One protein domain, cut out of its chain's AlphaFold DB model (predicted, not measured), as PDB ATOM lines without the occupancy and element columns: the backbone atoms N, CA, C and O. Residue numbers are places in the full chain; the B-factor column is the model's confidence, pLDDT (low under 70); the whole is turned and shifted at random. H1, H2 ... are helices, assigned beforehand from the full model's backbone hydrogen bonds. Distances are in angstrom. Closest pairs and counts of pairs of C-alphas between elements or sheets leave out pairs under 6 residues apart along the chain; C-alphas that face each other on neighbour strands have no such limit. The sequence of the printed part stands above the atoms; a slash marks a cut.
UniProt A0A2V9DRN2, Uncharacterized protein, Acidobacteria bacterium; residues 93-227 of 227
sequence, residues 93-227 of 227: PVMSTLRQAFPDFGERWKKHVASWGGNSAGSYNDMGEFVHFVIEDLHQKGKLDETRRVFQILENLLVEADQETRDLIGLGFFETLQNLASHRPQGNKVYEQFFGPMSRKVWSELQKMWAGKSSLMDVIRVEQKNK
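This is residues 93 to 227 of the 227 residues of an uncharacterized protein of Acidobacteria bacterium (UniProt A0A2V9DRN2). Three helices, H3, H4 and H5, make an up-and-down bundle, each running against the one before it, though H3 and H5 cross at a steep tilt. H2 packs on H3 at one end of the longest axis; on the other side H7 crosses H4 and H5, and H8, beyond H7, makes the opposite end. Short H6 packs on H4. The 135 printed residues hold eight named helices, H1 to H8 in order, and no named strand: the class is all helix. The whole is compact, with a radius of gyration of the C-alphas of 15.4 A and spans of 46 by 35 by 33 A.

H1, residues 93 to 101, only just touches H3, residues 123 to 139, with 3 pairs of C-alphas within 8 A; the closest C-alphas are those of Met 95 and Met 127, 6.9 A apart. H2, residues 103 to 115, touches residues 126 to 133 of H3 at a steep tilt of 46 degrees, opposite ways, closest at the C-alphas of Phe 105 and Phe 133, 6.7 A. H4, residues 144 to 159, is the hub, touching five helices. It forms a hairpin with H3, closest at the C-alphas of Leu 138 and Thr 147, 5.8 A. It forms another with H5, residues 163 to 182, closest at the C-alphas of Leu 158 and Arg 166, 6.3 A. H3 and H5 touch at a steep tilt of 44 degrees, the same way, closest at the C-alphas of Tyr 124 and Gly 172, 5.1 A. H6, residues 189 to 194, touches H4, closest at the C-alphas of Arg 148 and Phe 194, 5.4 A. H7, residues 197 to 210, touches H4 with residues 197 to 199 alone, about perpendicular at 84 degrees; their closest C-alphas are those of Glu 155 and Ser 199, 5.8 A. H8, residues 216 to 225, is close to but not clearly touching H7. Every O i to N i+4 pair is within hydrogen-bond range in H1, H4, H7 and H8; the counts are 7 of 9 in H2, 11 of 13 in H3, 14 of 16 in H5 and 0 of 2 in H6, where 2 of 3 O i to N i+3 pairs are within range.

H1 begins at C-alpha 93 at (-7.721, 42.080, 13.824). From first to last C-alpha H2 measures 19.5 A, H3 22.5 A, H4 23.0 A, H5 26.4 A and H7 20.1 A. H8 ends at C-alpha 225 at (-26.687, 55.724, -13.075).

The two C-alphas farthest apart, those of Pro 103 and Lys 225, are 46.2 A apart. The printed part has no cut, and no link is long. Residues 226 to 227 are under pLDDT 70.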
ATOM      1  N   PRO A  93      -7.615  41.749  12.399       95.81
ATOM      2  CA  PRO A  93      -7.721  42.080  13.824       95.81
ATOM      3  C   PRO A  93      -9.114  41.807  14.413       95.81
ATOM      4  O   PRO A  93      -9.237  41.375  15.563       95.81
ATOM      5  N   VAL A  94     -10.168  41.995  13.607       97.00
ATOM      6  CA  VAL A  94     -11.553  41.671  13.980       97.00
ATOM      7  C   VAL A  94     -11.687  40.177  14.264       97.00
ATOM      8  O   VAL A  94     -12.173  39.796  15.327       97.00
ATOM      9  N   MET A  95     -11.206  39.322  13.357       97.38
ATOM     10  CA  MET A  95     -11.266  37.873  13.541       97.38
ATOM     11  C   MET A  95     -10.444  37.428  14.753       97.38
ATOM     12  O   MET A  95     -10.925  36.642  15.565       97.38
ATOM     13  N   SER A  96      -9.247  37.985  14.949       95.94
ATOM     14  CA  SER A  96      -8.431  37.723  16.142       95.94
ATOM     15  C   SER A  96      -9.183  38.042  17.439       95.94
ATOM     16  O   SER A  96      -9.203  37.217  18.354       95.94
ATOM     17  N   THR A  97      -9.862  39.192  17.488       97.25
ATOM     18  CA  THR A  97     -10.690  39.607  18.634       97.25
ATOM     19  C   THR A  97     -11.824  38.613  18.888       97.25
ATOM     20  O   THR A  97     -12.036  38.186  20.024       97.25
ATOM     21  N   LEU A  98     -12.534  38.196  17.835       98.00
ATOM     22  CA  LEU A  98     -13.644  37.248  17.940       98.00
ATOM     23  C   LEU A  98     -13.169  35.861  18.396       98.00
ATOM     24  O   LEU A  98     -13.744  35.295  19.323       98.00
ATOM     25  N   ARG A  99     -12.076  35.330  17.837       96.56
ATOM     26  CA  ARG A  99     -11.520  34.031  18.258       96.56
ATOM     27  C   ARG A  99     -11.074  34.037  19.718       96.56
ATOM     28  O   ARG A  99     -11.294  33.057  20.424       96.56
ATOM     29  N   GLN A 100     -10.473  35.133  20.185       96.31
ATOM     30  CA  GLN A 100     -10.089  35.271  21.591       96.31
ATOM     31  C   GLN A 100     -11.318  35.352  22.506       96.31
ATOM     32  O   GLN A 100     -11.324  34.772  23.591       96.31
ATOM     33  N   ALA A 101     -12.365  36.056  22.074       98.12
ATOM     34  CA  ALA A 101     -13.598  36.186  22.835       98.12
ATOM     35  C   ALA A 101     -14.402  34.879  22.913       98.12
ATOM     36  O   ALA A 101     -15.072  34.668  23.927       98.12
ATOM     37  N   PHE A 102     -14.340  34.015  21.896       98.12
ATOM     38  CA  PHE A 102     -15.153  32.799  21.792       98.12
ATOM     39  C   PHE A 102     -14.292  31.538  21.604       98.12
ATOM     40  O   PHE A 102     -14.194  31.024  20.491       98.12
ATOM     41  N   PRO A 103     -13.712  30.976  22.682       96.25
ATOM     42  CA  PRO A 103     -12.916  29.748  22.605       96.25
ATOM     43  C   PRO A 103     -13.668  28.546  22.013       96.25
ATOM     44  O   PRO A 103     -13.060  27.733  21.321       96.25
ATOM     45  N   ASP A 104     -14.990  28.467  22.213       96.06
ATOM     46  CA  ASP A 104     -15.868  27.436  21.630       96.06
ATOM     47  C   ASP A 104     -15.841  27.424  20.086       96.06
ATOM     48  O   ASP A 104     -16.131  26.398  19.471       96.06
ATOM     49  N   PHE A 105     -15.462  28.535  19.444       97.88
ATOM     50  CA  PHE A 105     -15.270  28.606  17.992       97.88
ATOM     51  C   PHE A 105     -13.988  27.887  17.529       97.88
ATOM     52  O   PHE A 105     -13.823  27.605  16.344       97.88
ATOM     53  N   GLY A 106     -13.073  27.553  18.445       96.12
ATOM     54  CA  GLY A 106     -11.742  27.033  18.131       96.12
ATOM     55  C   GLY A 106     -11.740  25.751  17.295       96.12
ATOM     56  O   GLY A 106     -10.976  25.654  16.338       96.12
ATOM     57  N   GLU A 107     -12.613  24.787  17.596       95.44
ATOM     58  CA  GLU A 107     -12.697  23.539  16.818       95.44
ATOM     59  C   GLU A 107     -13.220  23.767  15.401       95.44
ATOM     60  O   GLU A 107     -12.769  23.135  14.446       95.44
ATOM     61  N   ARG A 108     -14.149  24.710  15.250       96.88
ATOM     62  CA  ARG A 108     -14.674  25.105  13.950       96.88
ATOM     63  C   ARG A 108     -13.604  25.832  13.131       96.88
ATOM     64  O   ARG A 108     -13.346  25.470  11.987       96.88
ATOM     65  N   TRP A 109     -12.872  26.743  13.770       97.62
ATOM     66  CA  TRP A 109     -11.734  27.435  13.172       97.62
ATOM     67  C   TRP A 109     -10.633  26.481  12.679       97.62
ATOM     68  O   TRP A 109     -10.131  26.645  11.571       97.62
ATOM     69  N   LYS A 110     -10.273  25.455  13.461       97.69
ATOM     70  CA  LYS A 110      -9.291  24.435  13.041       97.69
ATOM     71  C   LYS A 110      -9.710  23.734  11.746       97.69
ATOM     72  O   LYS A 110      -8.895  23.589  10.838       97.69
ATOM     73  N   LYS A 111     -10.982  23.332  11.653       97.69
ATOM     74  CA  LYS A 111     -11.542  22.682  10.459       97.69
ATOM     75  C   LYS A 111     -11.551  23.615   9.256       97.69
ATOM     76  O   LYS A 111     -11.194  23.186   8.165       97.69
ATOM     77  N   HIS A 112     -11.903  24.883   9.464       97.69
ATOM     78  CA  HIS A 112     -11.825  25.911   8.429       97.69
ATOM     79  C   HIS A 112     -10.399  26.044   7.888       97.69
ATOM     80  O   HIS A 112     -10.189  25.856   6.695       97.69
ATOM     81  N   VAL A 113      -9.397  26.223   8.754       97.69
ATOM     82  CA  VAL A 113      -7.981  26.296   8.341       97.69
ATOM     83  C   VAL A 113      -7.542  25.052   7.563       97.69
ATOM     84  O   VAL A 113      -6.905  25.179   6.518       97.69
ATOM     85  N   ALA A 114      -7.915  23.854   8.023       97.69
ATOM     86  CA  ALA A 114      -7.622  22.611   7.312       97.69
ATOM     87  C   ALA A 114      -8.275  22.566   5.920       97.69
ATOM     88  O   ALA A 114      -7.622  22.188   4.954       97.69
ATOM     89  N   SER A 115      -9.535  23.000   5.799       97.12
ATOM     90  CA  SER A 115     -10.268  23.012   4.523       97.12
ATOM     91  C   SER A 115      -9.670  23.954   3.473       97.12
ATOM     92  O   SER A 115      -9.842  23.727   2.279       97.12
ATOM     93  N   TRP A 116      -8.917  24.966   3.914       96.75
ATOM     94  CA  TRP A 116      -8.165  25.892   3.064       96.75
ATOM     95  C   TRP A 116      -6.692  25.486   2.890       96.75
ATOM     96  O   TRP A 116      -5.862  26.294   2.470       96.75
ATOM     97  N   GLY A 117      -6.329  24.249   3.236       95.94
ATOM     98  CA  GLY A 117      -4.965  23.738   3.090       95.94
ATOM     99  C   GLY A 117      -3.941  24.410   4.009       95.94
ATOM    100  O   GLY A 117      -2.744  24.387   3.735       95.94
ATOM    101  N   GLY A 118      -4.388  25.069   5.081       94.94
ATOM    102  CA  GLY A 118      -3.519  25.898   5.916       94.94
ATOM    103  C   GLY A 118      -3.131  27.244   5.291       94.94
ATOM    104  O   GLY A 118      -2.269  27.942   5.829       94.94
ATOM    105  N   ASN A 119      -3.741  27.611   4.161       94.44
ATOM    106  CA  ASN A 119      -3.590  28.919   3.536       94.44
ATOM    107  C   ASN A 119      -4.636  29.910   4.065       94.44
ATOM    108  O   ASN A 119      -5.622  29.533   4.699       94.44
ATOM    109  N   SER A 120      -4.423  31.200   3.796       94.44
ATOM    110  CA  SER A 120      -5.421  32.222   4.113       94.44
ATOM    111  C   SER A 120      -6.661  32.033   3.241       94.44
ATOM    112  O   SER A 120      -6.570  32.064   2.013       94.44
ATOM    113  N   ALA A 121      -7.821  31.892   3.882       95.19
ATOM    114  CA  ALA A 121      -9.115  31.946   3.211       95.19
ATOM    115  C   ALA A 121      -9.497  33.386   2.821       95.19
ATOM    116  O   ALA A 121     -10.361  33.594   1.969       95.19
ATOM    117  N   GLY A 122      -8.866  34.383   3.448       96.06
ATOM    118  CA  GLY A 122      -9.238  35.790   3.373       96.06
ATOM    119  C   GLY A 122     -10.317  36.177   4.392       96.06
ATOM    120  O   GLY A 122     -11.219  35.400   4.711       96.06
ATOM    121  N   SER A 123     -10.255  37.427   4.861       96.94
ATOM    122  CA  SER A 123     -11.045  37.931   5.995       96.94
ATOM    123  C   SER A 123     -12.559  37.733   5.860       96.94
ATOM    124  O   SER A 123     -13.234  37.497   6.858       96.94
ATOM    125  N   TYR A 124     -13.108  37.806   4.643       96.88
ATOM    126  CA  TYR A 124     -14.541  37.611   4.398       96.88
ATOM    127  C   TYR A 124     -14.976  36.151   4.561       96.88
ATOM    128  O   TYR A 124     -16.035  35.896   5.130       96.88
ATOM    129  N   ASN A 125     -14.153  35.195   4.124       97.88
ATOM    130  CA  ASN A 125     -14.435  33.769   4.305       97.88
ATOM    131  C   ASN A 125     -14.293  33.370   5.777       97.88
ATOM    132  O   ASN A 125     -15.137  32.645   6.299       97.88
ATOM    133  N   ASP A 126     -13.284  33.910   6.467       98.06
ATOM    134  CA  ASP A 126     -13.136  33.734   7.915       98.06
ATOM    135  C   ASP A 126     -14.360  34.278   8.664       98.06
ATOM    136  O   ASP A 126     -14.886  33.637   9.576       98.06
ATOM    137  N   MET A 127     -14.842  35.460   8.264       98.50
ATOM    138  CA  MET A 127     -16.038  36.063   8.846       98.50
ATOM    139  C   MET A 127     -17.288  35.229   8.573       98.50
ATOM    140  O   MET A 127     -18.087  35.027   9.484       98.50
ATOM    141  N   GLY A 128     -17.446  34.699   7.359       98.12
ATOM    142  CA  GLY A 128     -18.562  33.820   7.021       98.12
ATOM    143  C   GLY A 128     -18.609  32.570   7.899       98.12
ATOM    144  O   GLY A 128     -19.672  32.215   8.411       98.12
ATOM    145  N   GLU A 129     -17.455  31.958   8.167       98.38
ATOM    146  CA  GLU A 129     -17.373  30.812   9.073       98.38
ATOM    147  C   GLU A 129     -17.751  31.182  10.516       98.38
ATOM    148  O   GLU A 129     -18.458  30.436  11.204       98.38
ATOM    149  N   PHE A 130     -17.360  32.375  10.969       98.62
ATOM    150  CA  PHE A 130     -17.800  32.886  12.263       98.62
ATOM    151  C   PHE A 130     -19.313  33.167  12.299       98.62
ATOM    152  O   PHE A 130     -19.968  32.876  13.297       98.62
ATOM    153  N   VAL A 131     -19.921  33.659  11.215       98.50
ATOM    154  CA  VAL A 131     -21.383  33.836  11.139       98.50
ATOM    155  C   VAL A 131     -22.108  32.492  11.251       98.50
ATOM    156  O   VAL A 131     -23.108  32.405  11.969       98.50
ATOM    157  N   HIS A 132     -21.603  31.427  10.620       97.94
ATOM    158  CA  HIS A 132     -22.161  30.088  10.820       97.94
ATOM    159  C   HIS A 132     -22.111  29.662  12.291       97.94
ATOM    160  O   HIS A 132     -23.125  29.200  12.812       97.94
ATOM    161  N   PHE A 133     -20.990  29.887  12.985       98.50
ATOM    162  CA  PHE A 133     -20.885  29.649  14.430       98.50
ATOM    163  C   PHE A 133     -21.949  30.424  15.226       98.50
ATOM    164  O   PHE A 133     -22.649  29.851  16.064       98.50
ATOM    165  N   VAL A 134     -22.150  31.713  14.931       98.31
ATOM    166  CA  VAL A 134     -23.172  32.536  15.605       98.31
ATOM    167  C   VAL A 134     -24.579  31.968  15.411       98.31
ATOM    168  O   VAL A 134     -25.371  31.922  16.357       98.31
ATOM    169  N   ILE A 135     -24.910  31.532  14.198       97.06
ATOM    170  CA  ILE A 135     -26.240  31.005  13.883       97.06
ATOM    171  C   ILE A 135     -26.434  29.615  14.499       97.06
ATOM    172  O   ILE A 135     -27.411  29.391  15.213       97.06
ATOM    173  N   GLU A 136     -25.531  28.685  14.200       96.31
ATOM    174  CA  GLU A 136     -25.703  27.244  14.417       96.31
ATOM    175  C   GLU A 136     -25.301  26.821  15.832       96.31
ATOM    176  O   GLU A 136     -25.984  26.012  16.462       96.31
ATOM    177  N   ASP A 137     -24.213  27.388  16.354       97.25
ATOM    178  CA  ASP A 137     -23.629  26.966  17.627       97.25
ATOM    179  C   ASP A 137     -24.037  27.847  18.806       97.25
ATOM    180  O   ASP A 137     -24.022  27.378  19.949       97.25
ATOM    181  N   LEU A 138     -24.445  29.093  18.545       97.44
ATOM    182  CA  LEU A 138     -24.953  29.989  19.580       97.44
ATOM    183  C   LEU A 138     -26.480  30.101  19.536       97.44
ATOM    184  O   LEU A 138     -27.166  29.555  20.403       97.44
ATOM    185  N   HIS A 139     -27.024  30.787  18.529       96.62
ATOM    186  CA  HIS A 139     -28.426  31.203  18.540       96.62
ATOM    187  C   HIS A 139     -29.398  30.017  18.476       96.62
ATOM    188  O   HIS A 139     -30.294  29.908  19.311       96.62
ATOM    189  N   GLN A 140     -29.203  29.082  17.538       94.88
ATOM    190  CA  GLN A 140     -30.075  27.905  17.396       94.88
ATOM    191  C   GLN A 140     -30.017  26.961  18.602       94.88
ATOM    192  O   GLN A 140     -30.999  26.276  18.888       94.88
ATOM    193  N   LYS A 141     -28.904  26.956  19.341       96.00
ATOM    194  CA  LYS A 141     -28.744  26.191  20.589       96.00
ATOM    195  C   LYS A 141     -29.255  26.944  21.824       96.00
ATOM    196  O   LYS A 141     -29.074  26.467  22.940       96.00
ATOM    197  N   GLY A 142     -29.877  28.112  21.650       96.25
ATOM    198  CA  GLY A 142     -30.441  28.907  22.740       96.25
ATOM    199  C   GLY A 142     -29.404  29.633  23.601       96.25
ATOM    200  O   GLY A 142     -29.757  30.140  24.664       96.25
ATOM    201  N   LYS A 143     -28.139  29.733  23.164       97.81
ATOM    202  CA  LYS A 143     -27.077  30.472  23.872       97.81
ATOM    203  C   LYS A 143     -27.203  31.987  23.631       97.81
ATOM    204  O   LYS A 143     -26.292  32.624  23.102       97.81
ATOM    205  N   LEU A 144     -28.348  32.570  23.992       97.50
ATOM    206  CA  LEU A 144     -28.707  33.950  23.638       97.50
ATOM    207  C   LEU A 144     -27.787  35.006  24.268       97.50
ATOM    208  O   LEU A 144     -27.578  36.057  23.665       97.50
ATOM    209  N   ASP A 145     -27.215  34.736  25.443       98.31
ATOM    210  CA  ASP A 145     -26.264  35.652  26.083       98.31
ATOM    211  C   ASP A 145     -24.932  35.714  25.326       98.31
ATOM    212  O   ASP A 145     -24.418  36.806  25.086       98.31
ATOM    213  N   GLU A 146     -24.430  34.574  24.842       98.38
ATOM    214  CA  GLU A 146     -23.254  34.545  23.965       98.38
ATOM    215  C   GLU A 146     -23.564  35.160  22.598       98.38
ATOM    216  O   GLU A 146     -22.756  35.927  22.078       98.38
ATOM    217  N   THR A 147     -24.757  34.916  22.036       98.38
ATOM    218  CA  THR A 147     -25.195  35.620  20.821       98.38
ATOM    219  C   THR A 147     -25.174  37.133  21.039       98.38
ATOM    220  O   THR A 147     -24.565  37.847  20.248       98.38
ATOM    221  N   ARG A 148     -25.751  37.642  22.136       98.62
ATOM    222  CA  ARG A 148     -25.722  39.074  22.474       98.62
ATOM    223  C   ARG A 148     -24.295  39.599  22.622       98.62
ATOM    224  O   ARG A 148     -23.997  40.692  22.145       98.62
ATOM    225  N   ARG A 149     -23.409  38.820  23.246       98.62
ATOM    226  CA  ARG A 149     -21.999  39.177  23.429       98.62
ATOM    227  C   ARG A 149     -21.266  39.360  22.099       98.62
ATOM    228  O   ARG A 149     -20.452  40.275  22.002       98.62
ATOM    229  N   VAL A 150     -21.588  38.574  21.066       98.62
ATOM    230  CA  VAL A 150     -21.045  38.780  19.708       98.62
ATOM    231  C   VAL A 150     -21.406  40.171  19.195       98.62
ATOM    232  O   VAL A 150     -20.518  40.942  18.837       98.62
ATOM    233  N   PHE A 151     -22.694  40.519  19.207       98.62
ATOM    234  CA  PHE A 151     -23.150  41.818  18.711       98.62
ATOM    235  C   PHE A 151     -22.594  42.981  19.534       98.62
ATOM    236  O   PHE A 151     -22.272  44.013  18.960       98.62
ATOM    237  N   GLN A 152     -22.396  42.811  20.846       98.56
ATOM    238  CA  GLN A 152     -21.754  43.833  21.676       98.56
ATOM    239  C   GLN A 152     -20.288  44.073  21.284       98.56
ATOM    240  O   GLN A 152     -19.836  45.216  21.276       98.56
ATOM    241  N   ILE A 153     -19.540  43.015  20.957       98.50
ATOM    242  CA  ILE A 153     -18.157  43.149  20.483       98.50
ATOM    243  C   ILE A 153     -18.132  43.872  19.134       98.50
ATOM    244  O   ILE A 153     -17.365  44.817  18.971       98.50
ATOM    245  N   LEU A 154     -18.996  43.479  18.194       98.38
ATOM    246  CA  LEU A 154     -19.088  44.127  16.882       98.38
ATOM    247  C   LEU A 154     -19.516  45.595  16.989       98.38
ATOM    248  O   LEU A 154     -18.939  46.448  16.322       98.38
ATOM    249  N   GLU A 155     -20.474  45.902  17.863       98.25
ATOM    250  CA  GLU A 155     -20.898  47.269  18.163       98.25
ATOM    251  C   GLU A 155     -19.720  48.121  18.639       98.25
ATOM    252  O   GLU A 155     -19.492  49.200  18.101       98.25
ATOM    253  N   ASN A 156     -18.936  47.614  19.598       97.88
ATOM    254  CA  ASN A 156     -17.771  48.323  20.124       97.88
ATOM    255  C   ASN A 156     -16.706  48.551  19.045       97.88
ATOM    256  O   ASN A 156     -16.120  49.629  18.987       97.88
ATOM    257  N   LEU A 157     -16.472  47.556  18.182       97.50
ATOM    258  CA  LEU A 157     -15.535  47.684  17.067       97.50
ATOM    259  C   LEU A 157     -15.998  48.746  16.061       97.50
ATOM    260  O   LEU A 157     -15.167  49.484  15.549       97.50
ATOM    261  N   LEU A 158     -17.306  48.872  15.815       97.25
ATOM    262  CA  LEU A 158     -17.866  49.830  14.856       97.25
ATOM    263  C   LEU A 158     -17.762  51.304  15.280       97.25
ATOM    264  O   LEU A 158     -17.802  52.166  14.400       97.25
ATOM    265  N   VAL A 159     -17.650  51.612  16.578       95.19
ATOM    266  CA  VAL A 159     -17.636  53.004  17.079       95.19
ATOM    267  C   VAL A 159     -16.479  53.804  16.474       95.19
ATOM    268  O   VAL A 159     -16.702  54.884  15.933       95.19
ATOM    269  N   GLU A 160     -15.276  53.233  16.491       89.31
ATOM    270  CA  GLU A 160     -14.039  53.869  16.006       89.31
ATOM    271  C   GLU A 160     -13.478  53.163  14.756       89.31
ATOM    272  O   GLU A 160     -12.301  53.297  14.425       89.31
ATOM    273  N   ALA A 161     -14.309  52.377  14.062       93.38
ATOM    274  CA  ALA A 161     -13.873  51.589  12.916       93.38
ATOM    275  C   ALA A 161     -13.436  52.469  11.737       93.38
ATOM    276  O   ALA A 161     -14.180  53.362  11.304       93.38
ATOM    277  N   ASP A 162     -12.281  52.125  11.164       95.88
ATOM    278  CA  ASP A 162     -11.884  52.530   9.820       95.88
ATOM    279  C   ASP A 162     -12.750  51.851   8.744       95.88
ATOM    280  O   ASP A 162     -13.631  51.036   9.038       95.88
ATOM    281  N   GLN A 163     -12.536  52.216   7.478       93.88
ATOM    282  CA  GLN A 163     -13.369  51.707   6.388       93.88
ATOM    283  C   GLN A 163     -13.244  50.186   6.226       93.88
ATOM    284  O   GLN A 163     -14.258  49.520   6.050       93.88
ATOM    285  N   GLU A 164     -12.038  49.630   6.355       94.94
ATOM    286  CA  GLU A 164     -11.812  48.187   6.227       94.94
ATOM    287  C   GLU A 164     -12.576  47.402   7.302       94.94
ATOM    288  O   GLU A 164     -13.273  46.430   7.002       94.94
ATOM    289  N   THR A 165     -12.516  47.860   8.553       97.00
ATOM    290  CA  THR A 165     -13.251  47.254   9.668       97.00
ATOM    291  C   THR A 165     -14.760  47.391   9.480       97.00
ATOM    292  O   THR A 165     -15.501  46.434   9.723       97.00
ATOM    293  N   ARG A 166     -15.239  48.556   9.015       96.00
ATOM    294  CA  ARG A 166     -16.666  48.767   8.715       96.00
ATOM    295  C   ARG A 166     -17.158  47.848   7.608       96.00
ATOM    296  O   ARG A 166     -18.232  47.275   7.768       96.00
ATOM    297  N   ASP A 167     -16.388  47.675   6.540       95.62
ATOM    298  CA  ASP A 167     -16.755  46.811   5.416       95.62
ATOM    299  C   ASP A 167     -16.768  45.340   5.840       95.62
ATOM    300  O   ASP A 167     -17.727  44.619   5.558       95.62
ATOM    301  N   LEU A 168     -15.765  44.900   6.605       97.81
ATOM    302  CA  LEU A 168     -15.718  43.528   7.099       97.81
ATOM    303  C   LEU A 168     -16.878  43.212   8.057       97.81
ATOM    304  O   LEU A 168     -17.443  42.121   8.000       97.81
ATOM    305  N   ILE A 169     -17.266  44.140   8.932       98.06
ATOM    306  CA  ILE A 169     -18.417  43.931   9.823       98.06
ATOM    307  C   ILE A 169     -19.740  44.081   9.051       98.06
ATOM    308  O   ILE A 169     -20.650  43.276   9.220       98.06
ATOM    309  N   GLY A 170     -19.872  45.073   8.175       96.75
ATOM    310  CA  GLY A 170     -21.085  45.308   7.391       96.75
ATOM    311  C   GLY A 170     -21.345  44.220   6.353       96.75
ATOM    312  O   GLY A 170     -22.304  43.460   6.468       96.75
ATOM    313  N   LEU A 171     -20.479  44.128   5.348       94.38
ATOM    314  CA  LEU A 171     -20.608  43.166   4.252       94.38
ATOM    315  C   LEU A 171     -20.188  41.761   4.703       94.38
ATOM    316  O   LEU A 171     -20.856  40.773   4.420       94.38
ATOM    317  N   GLY A 172     -19.100  41.640   5.465       96.31
ATOM    318  CA  GLY A 172     -18.627  40.321   5.895       96.31
ATOM    319  C   GLY A 172     -19.545  39.658   6.924       96.31
ATOM    320  O   GLY A 172     -19.890  38.490   6.760       96.31
ATOM    321  N   PHE A 173     -19.964  40.378   7.970       98.44
ATOM    322  CA  PHE A 173     -20.793  39.800   9.032       98.44
ATOM    323  C   PHE A 173     -22.295  39.994   8.791       98.44
ATOM    324  O   PHE A 173     -23.024  39.007   8.695       98.44
ATOM    325  N   PHE A 174     -22.785  41.236   8.711       97.88
ATOM    326  CA  PHE A 174     -24.232  41.496   8.685       97.88
ATOM    327  C   PHE A 174     -24.909  41.014   7.401       97.88
ATOM    328  O   PHE A 174     -25.974  40.403   7.483       97.88
ATOM    329  N   GLU A 175     -24.315  41.236   6.230       95.56
ATOM    330  CA  GLU A 175     -24.882  40.735   4.972       95.56
ATOM    331  C   GLU A 175     -24.862  39.199   4.919       95.56
ATOM    332  O   GLU A 175     -25.876  38.574   4.597       95.56
ATOM    333  N   THR A 176     -23.762  38.565   5.334       96.50
ATOM    334  CA  THR A 176     -23.701  37.100   5.443       96.50
ATOM    335  C   THR A 176     -24.751  36.564   6.417       96.50
ATOM    336  O   THR A 176     -25.463  35.611   6.096       96.50
ATOM    337  N   LEU A 177     -24.931  37.204   7.578       97.12
ATOM    338  CA  LEU A 177     -25.981  36.859   8.539       97.12
ATOM    339  C   LEU A 177     -27.373  36.999   7.913       97.12
ATOM    340  O   LEU A 177     -28.199  36.098   8.057       97.12
ATOM    341  N   GLN A 178     -27.635  38.096   7.196       94.31
ATOM    342  CA  GLN A 178     -28.900  38.327   6.500       94.31
ATOM    343  C   GLN A 178     -29.210  37.193   5.517       94.31
ATOM    344  O   GLN A 178     -30.340  36.691   5.521       94.31
ATOM    345  N   ASN A 179     -28.218  36.794   4.718       92.31
ATOM    346  CA  ASN A 179     -28.334  35.768   3.684       92.31
ATOM    347  C   ASN A 179     -28.467  34.358   4.269       92.31
ATOM    348  O   ASN A 179     -29.280  33.565   3.802       92.31
ATOM    349  N   LEU A 180     -27.704  34.019   5.307       93.69
ATOM    350  CA  LEU A 180     -27.769  32.690   5.917       93.69
ATOM    351  C   LEU A 180     -29.028  32.511   6.771       93.69
ATOM    352  O   LEU A 180     -29.648  31.444   6.747       93.69
ATOM    353  N   ALA A 181     -29.432  33.543   7.515       93.38
ATOM    354  CA  ALA A 181     -30.596  33.473   8.391       93.38
ATOM    355  C   ALA A 181     -31.933  33.603   7.641       93.38
ATOM    356  O   ALA A 181     -32.944  33.120   8.148       93.38
ATOM    357  N   SER A 182     -31.971  34.195   6.439       88.38
ATOM    358  CA  SER A 182     -33.205  34.293   5.631       88.38
ATOM    359  C   SER A 182     -33.782  32.926   5.247       88.38
ATOM    360  O   SER A 182     -34.995  32.790   5.112       88.38
ATOM    361  N   HIS A 183     -32.931  31.903   5.143       85.88
ATOM    362  CA  HIS A 183     -33.320  30.522   4.851       85.88
ATOM    363  C   HIS A 183     -33.729  29.723   6.101       85.88
ATOM    364  O   HIS A 183     -34.033  28.533   6.008       85.88
ATOM    365  N   ARG A 184     -33.706  30.334   7.294       87.19
ATOM    366  CA  ARG A 184     -34.050  29.670   8.560       87.19
ATOM    367  C   ARG A 184     -35.500  29.980   8.955       87.19
ATOM    368  O   ARG A 184     -35.979  31.071   8.655       87.19
ATOM    369  N   PRO A 185     -36.192  29.092   9.699       86.81
ATOM    370  CA  PRO A 185     -37.604  29.287  10.059       86.81
ATOM    371  C   PRO A 185     -37.912  30.606  10.782       86.81
ATOM    372  O   PRO A 185     -39.000  31.152  10.651       86.81
ATOM    373  N   GLN A 186     -36.951  31.112  11.554       85.44
ATOM    374  CA  GLN A 186     -37.079  32.347  12.329       85.44
ATOM    375  C   GLN A 186     -36.723  33.608  11.515       85.44
ATOM    376  O   GLN A 186     -37.018  34.723  11.942       85.44
ATOM    377  N   GLY A 187     -36.108  33.446  10.339       90.38
ATOM    378  CA  GLY A 187     -35.594  34.545   9.528       90.38
ATOM    379  C   GLY A 187     -34.438  35.305  10.188       90.38
ATOM    380  O   GLY A 187     -33.930  34.937  11.244       90.38
ATOM    381  N   ASN A 188     -34.022  36.407   9.560       91.38
ATOM    382  CA  ASN A 188     -32.935  37.263  10.053       91.38
ATOM    383  C   ASN A 188     -33.381  38.300  11.104       91.38
ATOM    384  O   ASN A 188     -32.571  38.738  11.917       91.38
ATOM    385  N   LYS A 189     -34.670  38.655  11.145       91.81
ATOM    386  CA  LYS A 189     -35.188  39.702  12.043       91.81
ATOM    387  C   LYS A 189     -35.016  39.381  13.525       91.81
ATOM    388  O   LYS A 189     -34.923  40.296  14.335       91.81
ATOM    389  N   VAL A 190     -34.929  38.100  13.890       94.38
ATOM    390  CA  VAL A 190     -34.674  37.701  15.284       94.38
ATOM    391  C   VAL A 190     -33.345  38.223  15.817       94.38
ATOM    392  O   VAL A 190     -33.222  38.391  17.023       94.38
ATOM    393  N   TYR A 191     -32.375  38.536  14.957       96.50
ATOM    394  CA  TYR A 191     -31.091  39.074  15.397       96.50
ATOM    395  C   TYR A 191     -31.145  40.577  15.710       96.50
ATOM    396  O   TYR A 191     -30.323  41.057  16.487       96.50
ATOM    397  N   GLU A 192     -32.146  41.317  15.211       95.94
ATOM    398  CA  GLU A 192     -32.276  42.768  15.435       95.94
ATOM    399  C   GLU A 192     -32.452  43.142  16.916       95.94
ATOM    400  O   GLU A 192     -32.178  44.279  17.321       95.94
ATOM    401  N   GLN A 193     -32.883  42.187  17.745       96.69
ATOM    402  CA  GLN A 193     -32.970  42.358  19.197       96.69
ATOM    403  C   GLN A 193     -31.593  42.528  19.862       96.69
ATOM    404  O   GLN A 193     -31.516  43.073  20.961       96.69
ATOM    405  N   PHE A 194     -30.510  42.092  19.209       97.94
ATOM    406  CA  PHE A 194     -29.142  42.189  19.727       97.94
ATOM    407  C   PHE A 194     -28.391  43.432  19.235       97.94
ATOM    408  O   PHE A 194     -27.278  43.684  19.684       97.94
ATOM    409  N   PHE A 195     -28.965  44.209  18.312       97.81
ATOM    410  CA  PHE A 195     -28.246  45.313  17.681       97.81
ATOM    411  C   PHE A 195     -28.158  46.537  18.596       97.81
ATOM    412  O   PHE A 195     -29.184  47.066  19.050       97.81
ATOM    413  N   GLY A 196     -26.931  47.033  18.769       97.44
ATOM    414  CA  GLY A 196     -26.657  48.374  19.274       97.44
ATOM    415  C   GLY A 196     -26.871  49.467  18.210       97.44
ATOM    416  O   GLY A 196     -27.264  49.168  17.075       97.44
ATOM    417  N   PRO A 197     -26.679  50.749  18.565       97.81
ATOM    418  CA  PRO A 197     -26.908  51.883  17.665       97.81
ATOM    419  C   PRO A 197     -26.149  51.819  16.328       97.81
ATOM    420  O   PRO A 197     -26.752  52.038  15.274       97.81
ATOM    421  N   MET A 198     -24.855  51.496  16.347       97.69
ATOM    422  CA  MET A 198     -24.011  51.411  15.153       97.69
ATOM    423  C   MET A 198     -24.384  50.207  14.296       97.69
ATOM    424  O   MET A 198     -24.543  50.343  13.086       97.69
ATOM    425  N   SER A 199     -24.634  49.062  14.924       97.12
ATOM    426  CA  SER A 199     -25.144  47.861  14.262       97.12
ATOM    427  C   SER A 199     -26.462  48.144  13.537       97.12
ATOM    428  O   SER A 199     -26.628  47.767  12.380       97.12
ATOM    429  N   ARG A 200     -27.396  48.878  14.169       96.88
ATOM    430  CA  ARG A 200     -28.659  49.296  13.529       96.88
ATOM    431  C   ARG A 200     -28.431  50.223  12.343       96.88
ATOM    432  O   ARG A 200     -29.149  50.111  11.349       96.88
ATOM    433  N   LYS A 201     -27.461  51.134  12.437       95.88
ATOM    434  CA  LYS A 201     -27.101  52.031  11.336       95.88
ATOM    435  C   LYS A 201     -26.580  51.237  10.134       95.88
ATOM    436  O   LYS A 201     -27.151  51.367   9.055       95.88
ATOM    437  N   VAL A 202     -25.592  50.366  10.350       95.00
ATOM    438  CA  VAL A 202     -25.027  49.475   9.318       95.00
ATOM    439  C   VAL A 202     -26.118  48.592   8.709       95.00
ATOM    440  O   VAL A 202     -26.260  48.530   7.490       95.00
ATOM    441  N   TRP A 203     -26.963  47.981   9.543       95.06
ATOM    442  CA  TRP A 203     -28.096  47.179   9.079       95.06
ATOM    443  C   TRP A 203     -29.050  47.987   8.196       95.06
ATOM    444  O   TRP A 203     -29.432  47.538   7.119       95.06
ATOM    445  N   SER A 204     -29.416  49.207   8.604       93.31
ATOM    446  CA  SER A 204     -30.289  50.066   7.801       93.31
ATOM    447  C   SER A 204     -29.653  50.473   6.472       93.31
ATOM    448  O   SER A 204     -30.378  50.609   5.485       93.31
ATOM    449  N   GLU A 205     -28.343  50.706   6.438       91.31
ATOM    450  CA  GLU A 205     -27.603  51.029   5.215       91.31
ATOM    451  C   GLU A 205     -27.597  49.837   4.252       91.31
ATOM    452  O   GLU A 205     -27.945  50.014   3.084       91.31
ATOM    453  N   LEU A 206     -27.353  48.621   4.750       90.06
ATOM    454  CA  LEU A 206     -27.469  47.383   3.969       90.06
ATOM    455  C   LEU A 206     -28.886  47.188   3.417       90.06
ATOM    456  O   LEU A 206     -29.062  46.950   2.223       90.06
ATOM    457  N   GLN A 207     -29.919  47.363   4.245       88.25
ATOM    458  CA  GLN A 207     -31.309  47.245   3.789       88.25
ATOM    459  C   GLN A 207     -31.638  48.260   2.683       88.25
ATOM    460  O   GLN A 207     -32.306  47.915   1.709       88.25
ATOM    461  N   LYS A 208     -31.148  49.504   2.781       88.38
ATOM    462  CA  LYS A 208     -31.308  50.520   1.722       88.38
ATOM    463  C   LYS A 208     -30.534  50.154   0.458       88.38
ATOM    464  O   LYS A 208     -31.054  50.330  -0.645       88.38
ATOM    465  N   MET A 209     -29.317  49.631   0.610       83.50
ATOM    466  CA  MET A 209     -28.498  49.167  -0.505       83.50
ATOM    467  C   MET A 209     -29.216  48.063  -1.280       83.50
ATOM    468  O   MET A 209     -29.250  48.133  -2.502       83.50
ATOM    469  N   TRP A 210     -29.884  47.129  -0.605       81.19
ATOM    470  CA  TRP A 210     -30.605  46.021  -1.241       81.19
ATOM    471  C   TRP A 210     -32.073  46.317  -1.588       81.19
ATOM    472  O   TRP A 210     -32.701  45.549  -2.314       81.19
ATOM    473  N   ALA A 211     -32.633  47.444  -1.138       83.25
ATOM    474  CA  ALA A 211     -34.028  47.794  -1.393       83.25
ATOM    475  C   ALA A 211     -34.343  47.822  -2.900       83.25
ATOM    476  O   ALA A 211     -33.751  48.593  -3.665       83.25
ATOM    477  N   GLY A 212     -35.284  46.964  -3.308       76.06
ATOM    478  CA  GLY A 212     -35.729  46.816  -4.696       76.06
ATOM    479  C   GLY A 212     -34.732  46.116  -5.625       76.06
ATOM    480  O   GLY A 212     -34.909  46.182  -6.839       76.06
ATOM    481  N   LYS A 213     -33.689  45.473  -5.085       79.38
ATOM    482  CA  LYS A 213     -32.622  44.825  -5.858       79.38
ATOM    483  C   LYS A 213     -32.613  43.328  -5.595       79.38
ATOM    484  O   LYS A 213     -32.796  42.888  -4.464       79.38
ATOM    485  N   SER A 214     -32.408  42.555  -6.655       76.50
ATOM    486  CA  SER A 214     -32.403  41.087  -6.601       76.50
ATOM    487  C   SER A 214     -31.011  40.490  -6.782       76.50
ATOM    488  O   SER A 214     -30.804  39.308  -6.524       76.50
ATOM    489  N   SER A 215     -30.050  41.302  -7.229       75.06
ATOM    490  CA  SER A 215     -28.683  40.875  -7.507       75.06
ATOM    491  C   SER A 215     -27.679  42.010  -7.310       75.06
ATOM    492  O   SER A 215     -28.026  43.189  -7.398       75.06
ATOM    493  N   LEU A 216     -26.403  41.657  -7.133       73.81
ATOM    494  CA  LEU A 216     -25.301  42.626  -7.120       73.81
ATOM    495  C   LEU A 216     -25.237  43.436  -8.429       73.81
ATOM    496  O   LEU A 216     -24.922  44.623  -8.421       73.81
ATOM    497  N   MET A 217     -25.616  42.829  -9.558       74.50
ATOM    498  CA  MET A 217     -25.709  43.530 -10.841       74.50
ATOM    499  C   MET A 217     -26.758  44.649 -10.826       74.50
ATOM    500  O   MET A 217     -26.566  45.671 -11.485       74.50
ATOM    501  N   ASP A 218     -27.842  44.497 -10.059       78.38
ATOM    502  CA  ASP A 218     -28.827  45.567  -9.877       78.38
ATOM    503  C   ASP A 218     -28.247  46.722  -9.050       78.38
ATOM    504  O   ASP A 218     -28.535  47.882  -9.345       78.38
ATOM    505  N   VAL A 219     -27.398  46.424  -8.058       73.44
ATOM    506  CA  VAL A 219     -26.687  47.436  -7.254       73.44
ATOM    507  C   VAL A 219     -25.754  48.245  -8.150       73.44
ATOM    508  O   VAL A 219     -25.914  49.461  -8.254       73.44
ATOM    509  N   ILE A 220     -24.869  47.565  -8.889       75.12
ATOM    510  CA  ILE A 220     -23.893  48.199  -9.789       75.12
ATOM    511  C   ILE A 220     -24.597  49.072 -10.833       75.12
ATOM    512  O   ILE A 220     -24.192  50.210 -11.074       75.12
ATOM    513  N   ARG A 221     -25.686  48.574 -11.435       78.12
ATOM    514  CA  ARG A 221     -26.457  49.323 -12.440       78.12
ATOM    515  C   ARG A 221     -27.053  50.611 -11.869       78.12
ATOM    516  O   ARG A 221     -27.133  51.604 -12.587       78.12
ATOM    517  N   VAL A 222     -27.512  50.597 -10.618       77.75
ATOM    518  CA  VAL A 222     -28.074  51.787  -9.959       77.75
ATOM    519  C   VAL A 222     -26.972  52.780  -9.596       77.75
ATOM    520  O   VAL A 222     -27.129  53.967  -9.860       77.75
ATOM    521  N   GLU A 223     -25.839  52.321  -9.064       76.75
ATOM    522  CA  GLU A 223     -24.718  53.205  -8.718       76.75
ATOM    523  C   GLU A 223     -24.093  53.880  -9.942       76.75
ATOM    524  O   GLU A 223     -23.788  55.069  -9.895       76.75
ATOM    525  N   GLN A 224     -23.960  53.162 -11.061       75.25
ATOM    526  CA  GLN A 224     -23.463  53.731 -12.319       75.25
ATOM    527  C   GLN A 224     -24.400  54.786 -12.916       75.25
ATOM    528  O   GLN A 224     -23.932  55.669 -13.623       75.25
ATOM    529  N   LYS A 225     -25.710  54.710 -12.644       73.94
ATOM    530  CA  LYS A 225     -26.687  55.724 -13.075       73.94
ATOM    531  C   LYS A 225     -26.693  56.975 -12.196       73.94
ATOM    532  O   LYS A 225     -27.226  57.993 -12.622       73.94
ATOM    533  N   ASN A 226     -26.158  56.877 -10.980       68.56
ATOM    534  CA  ASN A 226     -26.142  57.955  -9.992       68.56
ATOM    535  C   ASN A 226     -24.785  58.689  -9.924       68.56
ATOM    536  O   ASN A 226     -24.624  59.563  -9.072       68.56
ATOM    537  N   LYS A 227     -23.826  58.324 -10.784       53.19
ATOM    538  CA  LYS A 227     -22.573  59.054 -11.039       53.19
ATOM    539  C   LYS A 227     -22.724  59.928 -12.275       53.19
ATOM    540  O   LYS A 227     -22.144  61.032 -12.258       53.19
TER     541      LYS A 227